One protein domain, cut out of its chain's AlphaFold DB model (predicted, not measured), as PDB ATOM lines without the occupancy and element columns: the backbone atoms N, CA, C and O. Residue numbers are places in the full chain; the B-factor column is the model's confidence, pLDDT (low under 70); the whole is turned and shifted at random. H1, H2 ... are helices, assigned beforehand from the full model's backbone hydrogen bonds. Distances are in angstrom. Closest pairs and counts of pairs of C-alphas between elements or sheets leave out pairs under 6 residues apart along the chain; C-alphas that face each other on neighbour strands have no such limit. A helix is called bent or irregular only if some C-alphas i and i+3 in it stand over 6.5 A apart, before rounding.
ATOM      1  N   SER A  67     129.103 183.412  82.147       59.12
ATOM      2  CA  SER A  67     129.808 182.517  81.206       59.12
ATOM      3  C   SER A  67     130.234 181.196  81.854       59.12
ATOM      4  O   SER A  67     130.147 180.126  81.246       59.12
ATOM      5  N   MET A  68     130.684 181.240  83.110       60.28
ATOM      6  CA  MET A  68     131.109 180.043  83.830       60.28
ATOM      7  C   MET A  68     129.922 179.115  84.125       60.28
ATOM      8  O   MET A  68     130.031 177.899  83.952       60.28
ATOM      9  N   ASN A  69     128.764 179.685  84.467       66.69
ATOM     10  CA  ASN A  69     127.525 178.935  84.679       66.69
ATOM     11  C   ASN A  69     127.021 178.276  83.381       66.69
ATOM     12  O   ASN A  69     126.548 177.139  83.380       66.69
ATOM     13  N   GLU A  70     127.191 178.964  82.255       77.00
ATOM     14  CA  GLU A  70     126.816 178.469  80.932       77.00
ATOM     15  C   GLU A  70     127.687 177.281  80.500       77.00
ATOM     16  O   GLU A  70     127.176 176.254  80.047       77.00
ATOM     17  N   ARG A  71     128.998 177.354  80.760       76.75
ATOM     18  CA  ARG A  71     129.937 176.245  80.522       76.75
ATOM     19  C   ARG A  71     129.627 175.030  81.393       76.75
ATOM     20  O   ARG A  71     129.636 173.910  80.888       76.75
ATOM     21  N   ILE A  72     129.304 175.236  82.671       82.31
ATOM     22  CA  ILE A  72     128.901 174.153  83.584       82.31
ATOM     23  C   ILE A  72     127.634 173.465  83.070       82.31
ATOM     24  O   ILE A  72     127.556 172.238  83.079       82.31
ATOM     25  N   LYS A  73     126.671 174.232  82.550       77.88
ATOM     26  CA  LYS A  73     125.426 173.697  81.987       77.88
ATOM     27  C   LYS A  73     125.673 172.853  80.735       77.88
ATOM     28  O   LYS A  73     125.084 171.783  80.602       77.88
ATOM     29  N   VAL A  74     126.576 173.291  79.854       80.06
ATOM     30  CA  VAL A  74     126.982 172.524  78.663       80.06
ATOM     31  C   VAL A  74     127.695 171.231  79.058       80.06
ATOM     32  O   VAL A  74     127.353 170.171  78.540       80.06
ATOM     33  N   VAL A  75     128.626 171.286  80.013       80.19
ATOM     34  CA  VAL A  75     129.328 170.094  80.521       80.19
ATOM     35  C   VAL A  75     128.350 169.125  81.191       80.19
ATOM     36  O   VAL A  75     128.434 167.921  80.962       80.19
ATOM     37  N   PHE A  76     127.380 169.633  81.953       80.88
ATOM     38  CA  PHE A  76     126.337 168.818  82.570       80.88
ATOM     39  C   PHE A  76     125.427 168.161  81.525       80.88
ATOM     40  O   PHE A  76     125.124 166.978  81.641       80.88
ATOM     41  N   MET A  77     125.039 168.889  80.475       76.62
ATOM     42  CA  MET A  77     124.265 168.335  79.359       76.62
ATOM     43  C   MET A  77     125.052 167.273  78.585       76.62
ATOM     44  O   MET A  77     124.484 166.246  78.221       76.62
ATOM     45  N   LEU A  78     126.358 167.469  78.382       79.62
ATOM     46  CA  LEU A  78     127.225 166.476  77.744       79.62
ATOM     47  C   LEU A  78     127.408 165.229  78.614       79.62
ATOM     48  O   LEU A  78     127.396 164.120  78.091       79.62
ATOM     49  N   LEU A  79     127.554 165.397  79.932       74.88
ATOM     50  CA  LEU A  79     127.618 164.290  80.888       74.88
ATOM     51  C   LEU A  79     126.291 163.541  80.958       74.88
ATOM     52  O   LEU A  79     126.294 162.318  80.978       74.88
ATOM     53  N   LEU A  80     125.161 164.248  80.939       75.19
ATOM     54  CA  LEU A  80     123.835 163.642  80.901       75.19
ATOM     55  C   LEU A  80     123.629 162.853  79.603       75.19
ATOM     56  O   LEU A  80     123.177 161.715  79.656       75.19
ATOM     57  N   ALA A  81     124.017 163.418  78.456       71.94
ATOM     58  CA  ALA A  81     123.974 162.744  77.161       71.94
ATOM     59  C   ALA A  81     124.935 161.545  77.101       71.94
ATOM     60  O   ALA A  81     124.564 160.478  76.626       71.94
ATOM     61  N   GLY A  82     126.148 161.693  77.633       69.94
ATOM     62  CA  GLY A  82     127.139 160.626  77.740       69.94
ATOM     63  C   GLY A  82     126.661 159.499  78.644       69.94
ATOM     64  O   GLY A  82     126.786 158.343  78.271       69.94
ATOM     65  N   MET A  83     126.031 159.821  79.775       63.53
ATOM     66  CA  MET A  83     125.387 158.840  80.648       63.53
ATOM     67  C   MET A  83     124.200 158.186  79.951       63.53
ATOM     68  O   MET A  83     124.107 156.974  80.007       63.53
ATOM     69  N   LEU A  84     123.357 158.932  79.229       62.31
ATOM     70  CA  LEU A  84     122.265 158.384  78.413       62.31
ATOM     71  C   LEU A  84     122.756 157.418  77.323       62.31
ATOM     72  O   LEU A  84     122.070 156.447  77.021       62.31
ATOM     73  N   LEU A  85     123.941 157.665  76.761       62.78
ATOM     74  CA  LEU A  85     124.597 156.800  75.775       62.78
ATOM     75  C   LEU A  85     125.338 155.616  76.418       62.78
ATOM     76  O   LEU A  85     125.416 154.551  75.811       62.78
ATOM     77  N   LEU A  86     125.879 155.795  77.629       60.19
ATOM     78  CA  LEU A  86     126.533 154.752  78.430       60.19
ATOM     79  C   LEU A  86     125.555 153.925  79.254       60.19
ATOM     80  O   LEU A  86     125.986 152.930  79.841       60.19
ATOM     81  N   ILE A  87     124.278 154.324  79.324       58.88
ATOM     82  CA  ILE A  87     123.218 153.515  79.904       58.88
ATOM     83  C   ILE A  87     123.382 152.138  79.265       58.88
ATOM     84  O   ILE A  87     123.224 152.002  78.047       58.88
ATOM     85  N   PRO A  88     123.753 151.118  80.053       61.00
ATOM     86  CA  PRO A  88     124.001 149.816  79.493       61.00
ATOM     87  C   PRO A  88     122.691 149.393  78.837       61.00
ATOM     88  O   PRO A  88     121.616 149.545  79.422       61.00
ATOM     89  N   THR A  89     122.795 148.883  77.613       60.06
ATOM     90  CA  THR A  89     121.739 148.221  76.839       60.06
ATOM     91  C   THR A  89     120.636 147.565  77.680       60.06
ATOM     92  O   THR A  89     119.480 147.753  77.309       60.06
ATOM     93  N   PRO A  90     120.895 146.883  78.822       59.81
ATOM     94  CA  PRO A  90     119.851 146.443  79.744       59.81
ATOM     95  C   PRO A  90     118.832 147.508  80.166       59.81
ATOM     96  O   PRO A  90     117.662 147.180  80.169       59.81
ATOM     97  N   LEU A  91     119.179 148.754  80.506       65.25
ATOM     98  CA  LEU A  91     118.178 149.736  80.968       65.25
ATOM     99  C   LEU A  91     117.237 150.165  79.830       65.25
ATOM    100  O   LEU A  91     116.028 150.243  80.023       65.25
ATOM    101  N   GLY A  92     117.790 150.395  78.634       67.44
ATOM    102  CA  GLY A  92     116.998 150.649  77.428       67.44
ATOM    103  C   GLY A  92     116.143 149.439  77.051       67.44
ATOM    104  O   GLY A  92     114.981 149.597  76.687       67.44
ATOM    105  N   LEU A  93     116.683 148.228  77.231       67.06
ATOM    106  CA  LEU A  93     115.968 146.962  77.078       67.06
ATOM    107  C   LEU A  93     114.841 146.827  78.115       67.06
ATOM    108  O   LEU A  93     113.741 146.441  77.745       67.06
ATOM    109  N   PHE A  94     115.066 147.196  79.378       66.81
ATOM    110  CA  PHE A  94     114.055 147.184  80.438       66.81
ATOM    111  C   PHE A  94     112.914 148.147  80.112       66.81
ATOM    112  O   PHE A  94     111.758 147.756  80.225       66.81
ATOM    113  N   VAL A  95     113.216 149.362  79.643       73.00
ATOM    114  CA  VAL A  95     112.196 150.335  79.215       73.00
ATOM    115  C   VAL A  95     111.424 149.821  77.994       73.00
ATOM    116  O   VAL A  95     110.195 149.841  78.000       73.00
ATOM    117  N   MET A  96     112.115 149.295  76.976       70.25
ATOM    118  CA  MET A  96     111.471 148.692  75.802       70.25
ATOM    119  C   MET A  96     110.565 147.525  76.196       70.25
ATOM    120  O   MET A  96     109.418 147.494  75.757       70.25
ATOM    121  N   ILE A  97     111.030 146.608  77.053       74.88
ATOM    122  CA  ILE A  97     110.256 145.465  77.559       74.88
ATOM    123  C   ILE A  97     109.041 145.962  78.345       74.88
ATOM    124  O   ILE A  97     107.932 145.540  78.047       74.88
ATOM    125  N   PHE A  98     109.195 146.900  79.282       72.50
ATOM    126  CA  PHE A  98     108.071 147.424  80.069       72.50
ATOM    127  C   PHE A  98     107.017 148.158  79.235       72.50
ATOM    128  O   PHE A  98     105.864 148.193  79.646       72.50
ATOM    129  N   ILE A  99     107.371 148.734  78.083       69.81
ATOM    130  CA  ILE A  99     106.408 149.386  77.178       69.81
ATOM    131  C   ILE A  99     105.786 148.371  76.200       69.81
ATOM    132  O   ILE A  99     104.592 148.439  75.885       69.81
ATOM    133  N   THR A 100     106.568 147.398  75.726       72.88
ATOM    134  CA  THR A 100     106.091 146.384  74.771       72.88
ATOM    135  C   THR A 100     105.269 145.276  75.431       72.88
ATOM    136  O   THR A 100     104.282 144.850  74.833       72.88
ATOM    137  N   LEU A 101     105.580 144.848  76.661       77.31
ATOM    138  CA  LEU A 101     104.848 143.779  77.359       77.31
ATOM    139  C   LEU A 101     103.367 144.120  77.612       77.31
ATOM    140  O   LEU A 101     102.519 143.293  77.278       77.31
ATOM    141  N   PRO A 102     103.008 145.314  78.132       70.62
ATOM    142  CA  PRO A 102     101.610 145.687  78.345       70.62
ATOM    143  C   PRO A 102     100.845 145.790  77.030       70.62
ATOM    144  O   PRO A 102      99.708 145.343  76.944       70.62
ATOM    145  N   SER A 103     101.487 146.308  75.977       74.00
ATOM    146  CA  SER A 103     100.894 146.400  74.636       74.00
ATOM    147  C   SER A 103     100.582 145.018  74.052       74.00
ATOM    148  O   SER A 103      99.576 144.839  73.367       74.00
ATOM    149  N   TRP A 104     101.422 144.023  74.349       69.88
ATOM    150  CA  TRP A 104     101.174 142.626  73.999       69.88
ATOM    151  C   TRP A 104     100.091 141.986  74.872       69.88
ATOM    152  O   TRP A 104      99.239 141.279  74.340       69.88
ATOM    153  N   MET A 105     100.067 142.263  76.178       61.25
ATOM    154  CA  MET A 105      99.033 141.740  77.077       61.25
ATOM    155  C   MET A 105      97.638 142.297  76.759       61.25
ATOM    156  O   MET A 105      96.691 141.520  76.664       61.25
ATOM    157  N   LEU A 106      97.516 143.590  76.454       62.66
ATOM    158  CA  LEU A 106      96.261 144.205  75.991       62.66
ATOM    159  C   LEU A 106      95.778 143.605  74.661       62.66
ATOM    160  O   LEU A 106      94.579 143.507  74.397       62.66
ATOM    161  N   LYS A 107      96.715 143.157  73.816       59.16
ATOM    162  CA  LYS A 107      96.405 142.484  72.550       59.16
ATOM    163  C   LYS A 107      95.991 141.017  72.729       59.16
ATOM    164  O   LYS A 107      95.365 140.463  71.830       59.16
ATOM    165  N   LEU A 108      96.299 140.401  73.873       57.31
ATOM    166  CA  LEU A 108      95.826 139.062  74.245       57.31
ATOM    167  C   LEU A 108      94.439 139.109  74.909       57.31
ATOM    168  O   LEU A 108      93.644 138.189  74.727       57.31
ATOM    169  N   GLU A 109      94.115 140.198  75.604       53.75
ATOM    170  CA  GLU A 109      92.861 140.335  76.356       53.75
ATOM    171  C   GLU A 109      91.615 140.450  75.454       53.75
ATOM    172  O   GLU A 109      90.540 139.983  75.813       53.75
ATOM    173  N   THR A 110      91.760 140.932  74.217       56.47
ATOM    174  CA  THR A 110      90.643 141.057  73.253       56.47
ATOM    175  C   THR A 110      90.199 139.748  72.592       56.47
ATOM    176  O   THR A 110      89.226 139.753  71.839       56.47
ATOM    177  N   LYS A 111      90.868 138.616  72.856       55.53
ATOM    178  CA  LYS A 111      90.427 137.292  72.371       55.53
ATOM    179  C   LYS A 111      89.788 136.409  73.439       55.53
ATOM    180  O   LYS A 111      89.302 135.333  73.098       55.53
ATOM    181  N   LEU A 127     102.478 146.871  87.757       72.69
ATOM    182  CA  LEU A 127     103.225 147.703  86.816       72.69
ATOM    183  C   LEU A 127     103.552 149.080  87.415       72.69
ATOM    184  O   LEU A 127     104.685 149.546  87.302       72.69
ATOM    185  N   GLY A 128     102.585 149.701  88.100       79.31
ATOM    186  CA  GLY A 128     102.770 150.977  88.794       79.31
ATOM    187  C   GLY A 128     103.804 150.902  89.922       79.31
ATOM    188  O   GLY A 128     104.677 151.767  90.017       79.31
ATOM    189  N   ILE A 129     103.770 149.842  90.735       76.56
ATOM    190  CA  ILE A 129     104.757 149.604  91.803       76.56
ATOM    191  C   ILE A 129     106.149 149.353  91.206       76.56
ATOM    192  O   ILE A 129     107.136 149.882  91.717       76.56
ATOM    193  N   GLY A 130     106.233 148.601  90.105       79.44
ATOM    194  CA  GLY A 130     107.486 148.369  89.382       79.44
ATOM    195  C   GLY A 130     108.116 149.667  88.869       79.44
ATOM    196  O   GLY A 130     109.305 149.901  89.082       79.44
ATOM    197  N   LEU A 131     107.311 150.548  88.270       78.44
ATOM    198  CA  LEU A 131     107.744 151.876  87.820       78.44
ATOM    199  C   LEU A 131     108.215 152.762  88.980       78.44
ATOM    200  O   LEU A 131     109.248 153.425  88.867       78.44
ATOM    201  N   LEU A 132     107.499 152.743  90.106       83.31
ATOM    202  CA  LEU A 132     107.871 153.510  91.295       83.31
ATOM    203  C   LEU A 132     109.198 153.017  91.893       83.31
ATOM    204  O   LEU A 132     110.085 153.823  92.175       83.31
ATOM    205  N   ALA A 133     109.369 151.701  92.038       80.19
ATOM    206  CA  ALA A 133     110.607 151.100  92.534       80.19
ATOM    207  C   ALA A 133     111.795 151.386  91.600       80.19
ATOM    208  O   ALA A 133     112.898 151.674  92.066       80.19
ATOM    209  N   PHE A 134     111.563 151.369  90.288       79.00
ATOM    210  CA  PHE A 134     112.575 151.699  89.292       79.00
ATOM    211  C   PHE A 134     113.014 153.167  89.374       79.00
ATOM    212  O   PHE A 134     114.215 153.448  89.400       79.00
ATOM    213  N   ALA A 135     112.066 154.102  89.493       80.12
ATOM    214  CA  ALA A 135     112.371 155.520  89.682       80.12
ATOM    215  C   ALA A 135     113.197 155.759  90.958       80.12
ATOM    216  O   ALA A 135     114.205 156.466  90.922       80.12
ATOM    217  N   LEU A 136     112.827 155.112  92.068       84.69
ATOM    218  CA  LEU A 136     113.589 155.174  93.320       84.69
ATOM    219  C   LEU A 136     114.994 154.567  93.174       84.69
ATOM    220  O   LEU A 136     115.957 155.112  93.715       84.69
ATOM    221  N   GLY A 137     115.129 153.485  92.404       81.12
ATOM    222  CA  GLY A 137     116.417 152.879  92.071       81.12
ATOM    223  C   GLY A 137     117.340 153.831  91.309       81.12
ATOM    224  O   GLY A 137     118.507 153.966  91.675       81.12
ATOM    225  N   LEU A 138     116.820 154.550  90.307       77.88
ATOM    226  CA  LEU A 138     117.590 155.549  89.555       77.88
ATOM    227  C   LEU A 138     118.019 156.731  90.428       77.88
ATOM    228  O   LEU A 138     119.164 157.173  90.335       77.88
ATOM    229  N   ILE A 139     117.132 157.213  91.303       84.00
ATOM    230  CA  ILE A 139     117.456 158.288  92.250       84.00
ATOM    231  C   ILE A 139     118.562 157.831  93.212       84.00
ATOM    232  O   ILE A 139     119.534 158.556  93.414       84.00
ATOM    233  N   SER A 140     118.452 156.618  93.760       86.62
ATOM    234  CA  SER A 140     119.460 156.038  94.659       86.62
ATOM    235  C   SER A 140     120.815 155.860  93.965       86.62
ATOM    236  O   SER A 140     121.850 156.262  94.501       86.62
ATOM    237  N   TRP A 141     120.814 155.343  92.733       81.44
ATOM    238  CA  TRP A 141     122.018 155.200  91.913       81.44
ATOM    239  C   TRP A 141     122.688 156.549  91.630       81.44
ATOM    240  O   TRP A 141     123.901 156.691  91.786       81.44
ATOM    241  N   PHE A 142     121.903 157.560  91.260       81.06
ATOM    242  CA  PHE A 142     122.404 158.909  91.005       81.06
ATOM    243  C   PHE A 142     123.011 159.539  92.264       81.06
ATOM    244  O   PHE A 142     124.099 160.116  92.211       81.06
ATOM    245  N   LEU A 143     122.358 159.365  93.415       91.56
ATOM    246  CA  LEU A 143     122.853 159.864  94.695       91.56
ATOM    247  C   LEU A 143     124.162 159.171  95.107       91.56
ATOM    248  O   LEU A 143     125.086 159.834  95.581       91.56
ATOM    249  N   ALA A 144     124.279 157.864  94.859       83.81
ATOM    250  CA  ALA A 144     125.509 157.108  95.082       83.81
ATOM    251  C   ALA A 144     126.652 157.574  94.163       83.81
ATOM    252  O   ALA A 144     127.782 157.730  94.628       83.81
ATOM    253  N   ALA A 145     126.362 157.857  92.890       79.75
ATOM    254  CA  ALA A 145     127.346 158.374  91.941       79.75
ATOM    255  C   ALA A 145     127.863 159.765  92.347       79.75
ATOM    256  O   ALA A 145     129.074 159.999  92.351       79.75
ATOM    257  N   ILE A 146     126.965 160.667  92.766       86.06
ATOM    258  CA  ILE A 146     127.339 161.989  93.293       86.06
ATOM    259  C   ILE A 146     128.206 161.844  94.547       86.06
ATOM    260  O   ILE A 146     129.246 162.497  94.666       86.06
ATOM    261  N   TRP A 147     127.801 160.975  95.475       89.19
ATOM    262  CA  TRP A 147     128.550 160.724  96.702       89.19
ATOM    263  C   TRP A 147     129.961 160.196  96.418       89.19
ATOM    264  O   TRP A 147     130.928 160.634  97.048       89.19
ATOM    265  N   HIS A 148     130.100 159.293  95.445       84.06
ATOM    266  CA  HIS A 148     131.395 158.754  95.037       84.06
ATOM    267  C   HIS A 148     132.293 159.832  94.414       84.06
ATOM    268  O   HIS A 148     133.445 159.976  94.825       84.06
ATOM    269  N   GLY A 149     131.752 160.658  93.511       81.88
ATOM    270  CA  GLY A 149     132.493 161.762  92.893       81.88
ATOM    271  C   GLY A 149     132.964 162.816  93.902       81.88
ATOM    272  O   GLY A 149     134.111 163.261  93.852       81.88
ATOM    273  N   LEU A 150     132.126 163.162  94.887       86.00
ATOM    274  CA  LEU A 150     132.505 164.065  95.985       86.00
ATOM    275  C   LEU A 150     133.630 163.486  96.850       86.00
ATOM    276  O   LEU A 150     134.532 164.211  97.282       86.00
ATOM    277  N   LYS A 151     133.594 162.174  97.103       77.38
ATOM    278  CA  LYS A 151     134.624 161.483  97.884       77.38
ATOM    279  C   LYS A 151     135.972 161.476  97.156       77.38
ATOM    280  O   LYS A 151     137.000 161.705  97.791       77.38
ATOM    281  N   GLU A 152     135.969 161.270  95.842       75.12
ATOM    282  CA  GLU A 152     137.176 161.306  95.005       75.12
ATOM    283  C   GLU A 152     137.763 162.714  94.864       75.12
ATOM    284  O   GLU A 152     138.978 162.881  94.986       75.12
ATOM    285  N   ALA A 153     136.921 163.741  94.713       70.25
ATOM    286  CA  ALA A 153     137.366 165.135  94.674       70.25
ATOM    287  C   ALA A 153     138.099 165.532  95.970       70.25
ATOM    288  O   ALA A 153     139.177 166.129  95.935       70.25
ATOM    289  N   LYS A 154     137.578 165.100  97.126       64.62
ATOM    290  CA  LYS A 154     138.207 165.351  98.432       64.62
ATOM    291  C   LYS A 154     139.519 164.574  98.622       64.62
ATOM    292  O   LYS A 154     140.414 165.029  99.337       64.62
ATOM    293  N   LEU A 155     139.659 163.418  97.966       63.66
ATOM    294  CA  LEU A 155     140.900 162.636  97.947       63.66
ATOM    295  C   LEU A 155     141.967 163.261  97.033       63.66
ATOM    296  O   LEU A 155     143.142 163.273  97.414       63.66
ATOM    297  N   GLN A 156     141.588 163.841  95.889       60.41
ATOM    298  CA  GLN A 156     142.516 164.605  95.042       60.41
ATOM    299  C   GLN A 156     143.073 165.841  95.764       60.41
ATOM    300  O   GLN A 156     144.266 166.143  95.651       60.41
ATOM    301  N   GLU A 157     142.253 166.522  96.566       69.44
ATOM    302  CA  GLU A 157     142.692 167.693  97.330       69.44
ATOM    303  C   GLU A 157     143.703 167.339  98.428       69.44
ATOM    304  O   GLU A 157     144.728 168.011  98.561       69.44
ATOM    305  N   GLN A 158     143.509 166.233  99.155       56.16
ATOM    306  CA  GLN A 158     144.488 165.796 100.158       56.16
ATOM    307  C   GLN A 158     145.837 165.375  99.560       56.16
ATOM    308  O   GLN A 158     146.885 165.605 100.177       56.16
ATOM    309  N   GLN A 159     145.855 164.785  98.363       60.47
ATOM    310  CA  GLN A 159     147.116 164.395  97.721       60.47
ATOM    311  C   GLN A 159     147.955 165.608  97.308       60.47
ATOM    312  O   GLN A 159     149.181 165.587  97.459       60.47
ATOM    313  N   ARG A 160     147.312 166.703  96.886       65.25
ATOM    314  CA  ARG A 160     148.015 167.950  96.557       65.25
ATOM    315  C   ARG A 160     148.667 168.597  97.786       65.25
ATOM    316  O   ARG A 160     149.733 169.197  97.662       65.25
ATOM    317  N   VAL A 161     148.085 168.429  98.977       61.50
ATOM    318  CA  VAL A 161     148.671 168.923 100.239       61.50
ATOM    319  C   VAL A 161     149.879 168.078 100.670       61.50
ATOM    320  O   VAL A 161     150.861 168.627 101.163       61.50
ATOM    321  N   ARG A 162     149.887 166.761 100.404       60.34
ATOM    322  CA  ARG A 162     151.055 165.900 100.692       60.34
ATOM    323  C   ARG A 162     152.280 166.199  99.826       60.34
ATOM    324  O   ARG A 162     153.393 166.000 100.305       60.34
ATOM    325  N   LEU A 163     152.101 166.677  98.593       67.31
ATOM    326  CA  LEU A 163     153.218 167.112  97.743       67.31
ATOM    327  C   LEU A 163     153.784 168.469  98.179       67.31
ATOM    328  O   LEU A 163     154.994 168.656  98.130       67.31
ATOM    329  N   LYS A 164     152.946 169.381  98.693       63.53
ATOM    330  CA  LYS A 164     153.421 170.666  99.236       63.53
ATOM    331  C   LYS A 164     154.256 170.533 100.509       63.53
ATOM    332  O   LYS A 164     155.034 171.424 100.793       63.53
ATOM    333  N   ASN A 165     154.106 169.443 101.260       73.56
ATOM    334  CA  ASN A 165     154.832 169.236 102.516       73.56
ATOM    335  C   ASN A 165     156.146 168.447 102.351       73.56
ATOM    336  O   ASN A 165     156.753 168.067 103.350       73.56
ATOM    337  N   LYS A 166     156.541 168.127 101.108       71.75
ATOM    338  CA  LYS A 166     157.784 167.409 100.775       71.75
ATOM    339  C   LYS A 166     158.736 168.194  99.857       71.75
ATOM    340  O   LYS A 166     159.804 167.669  99.555       71.75
TER     341      LYS A 166
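AT A GLANCE: This is residues 67 to 111 and 127 to 166 of the 167 residues of an uncharacterized protein of Pelistega europaea (UniProt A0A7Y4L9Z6). One long straight helix, H3, makes most of the length of an extended, open model; H2 runs back beside the first part of H3 without touching it, and H1 slants away from the start of H2. No helix touches another, and residues 67 to 83 of H1 and 132 to 164 of H3 stand free. The printed part has 85 residues, with three named helices, H1, H2 and H3 in that order, and no named strand: all helix. It is extended, with a radius of gyration of the C-alphas of 20.8 A, and is a rod spanning 79 by 28 by 19 A.

HOW THE PARTS SIT: Start with H3, residues 127 to 164, and look for H2, residues 89 to 109. They are near each other, with 5 pairs of C-alphas within 10 A; the closest C-alphas are 8.3 A apart. H1, residues 67 to 86, is apart from both H2 and H3, and a tight link of 2 residues joins it to H2. Every O i to N i+4 pair is within hydrogen-bond range in H1 and H3; in H2 it is 15 of 17.

IN THESE COORDINATES: Find C-alpha 127 at (103.225, 147.703, 86.816); from there H3 runs 56.6 A to C-alpha 164 at (153.421, 170.666, 99.236). H2 is 29.9 A long, with a kink of 26 degrees near residue 96; it is neither bent nor irregular, but only just: C-alphas 99 and 102 are 6.2 A apart. H1 begins at C-alpha 67, (129.808, 182.517, 81.206), and is 28.1 A long.

THE WHOLE: The two C-alphas farthest apart are those of Lys 111 and Lys 166, 79.1 A. Residues 112 to 126 are not printed, and C-alphas 111 and 127 are 21.9 A apart across the cut, within the link from H2 to H3. The mean pLDDT of the printed part is 71.8; look for values under 70 at residues 67 to 69, 82 to 94, 99, 104 to 111 and 154 to 164.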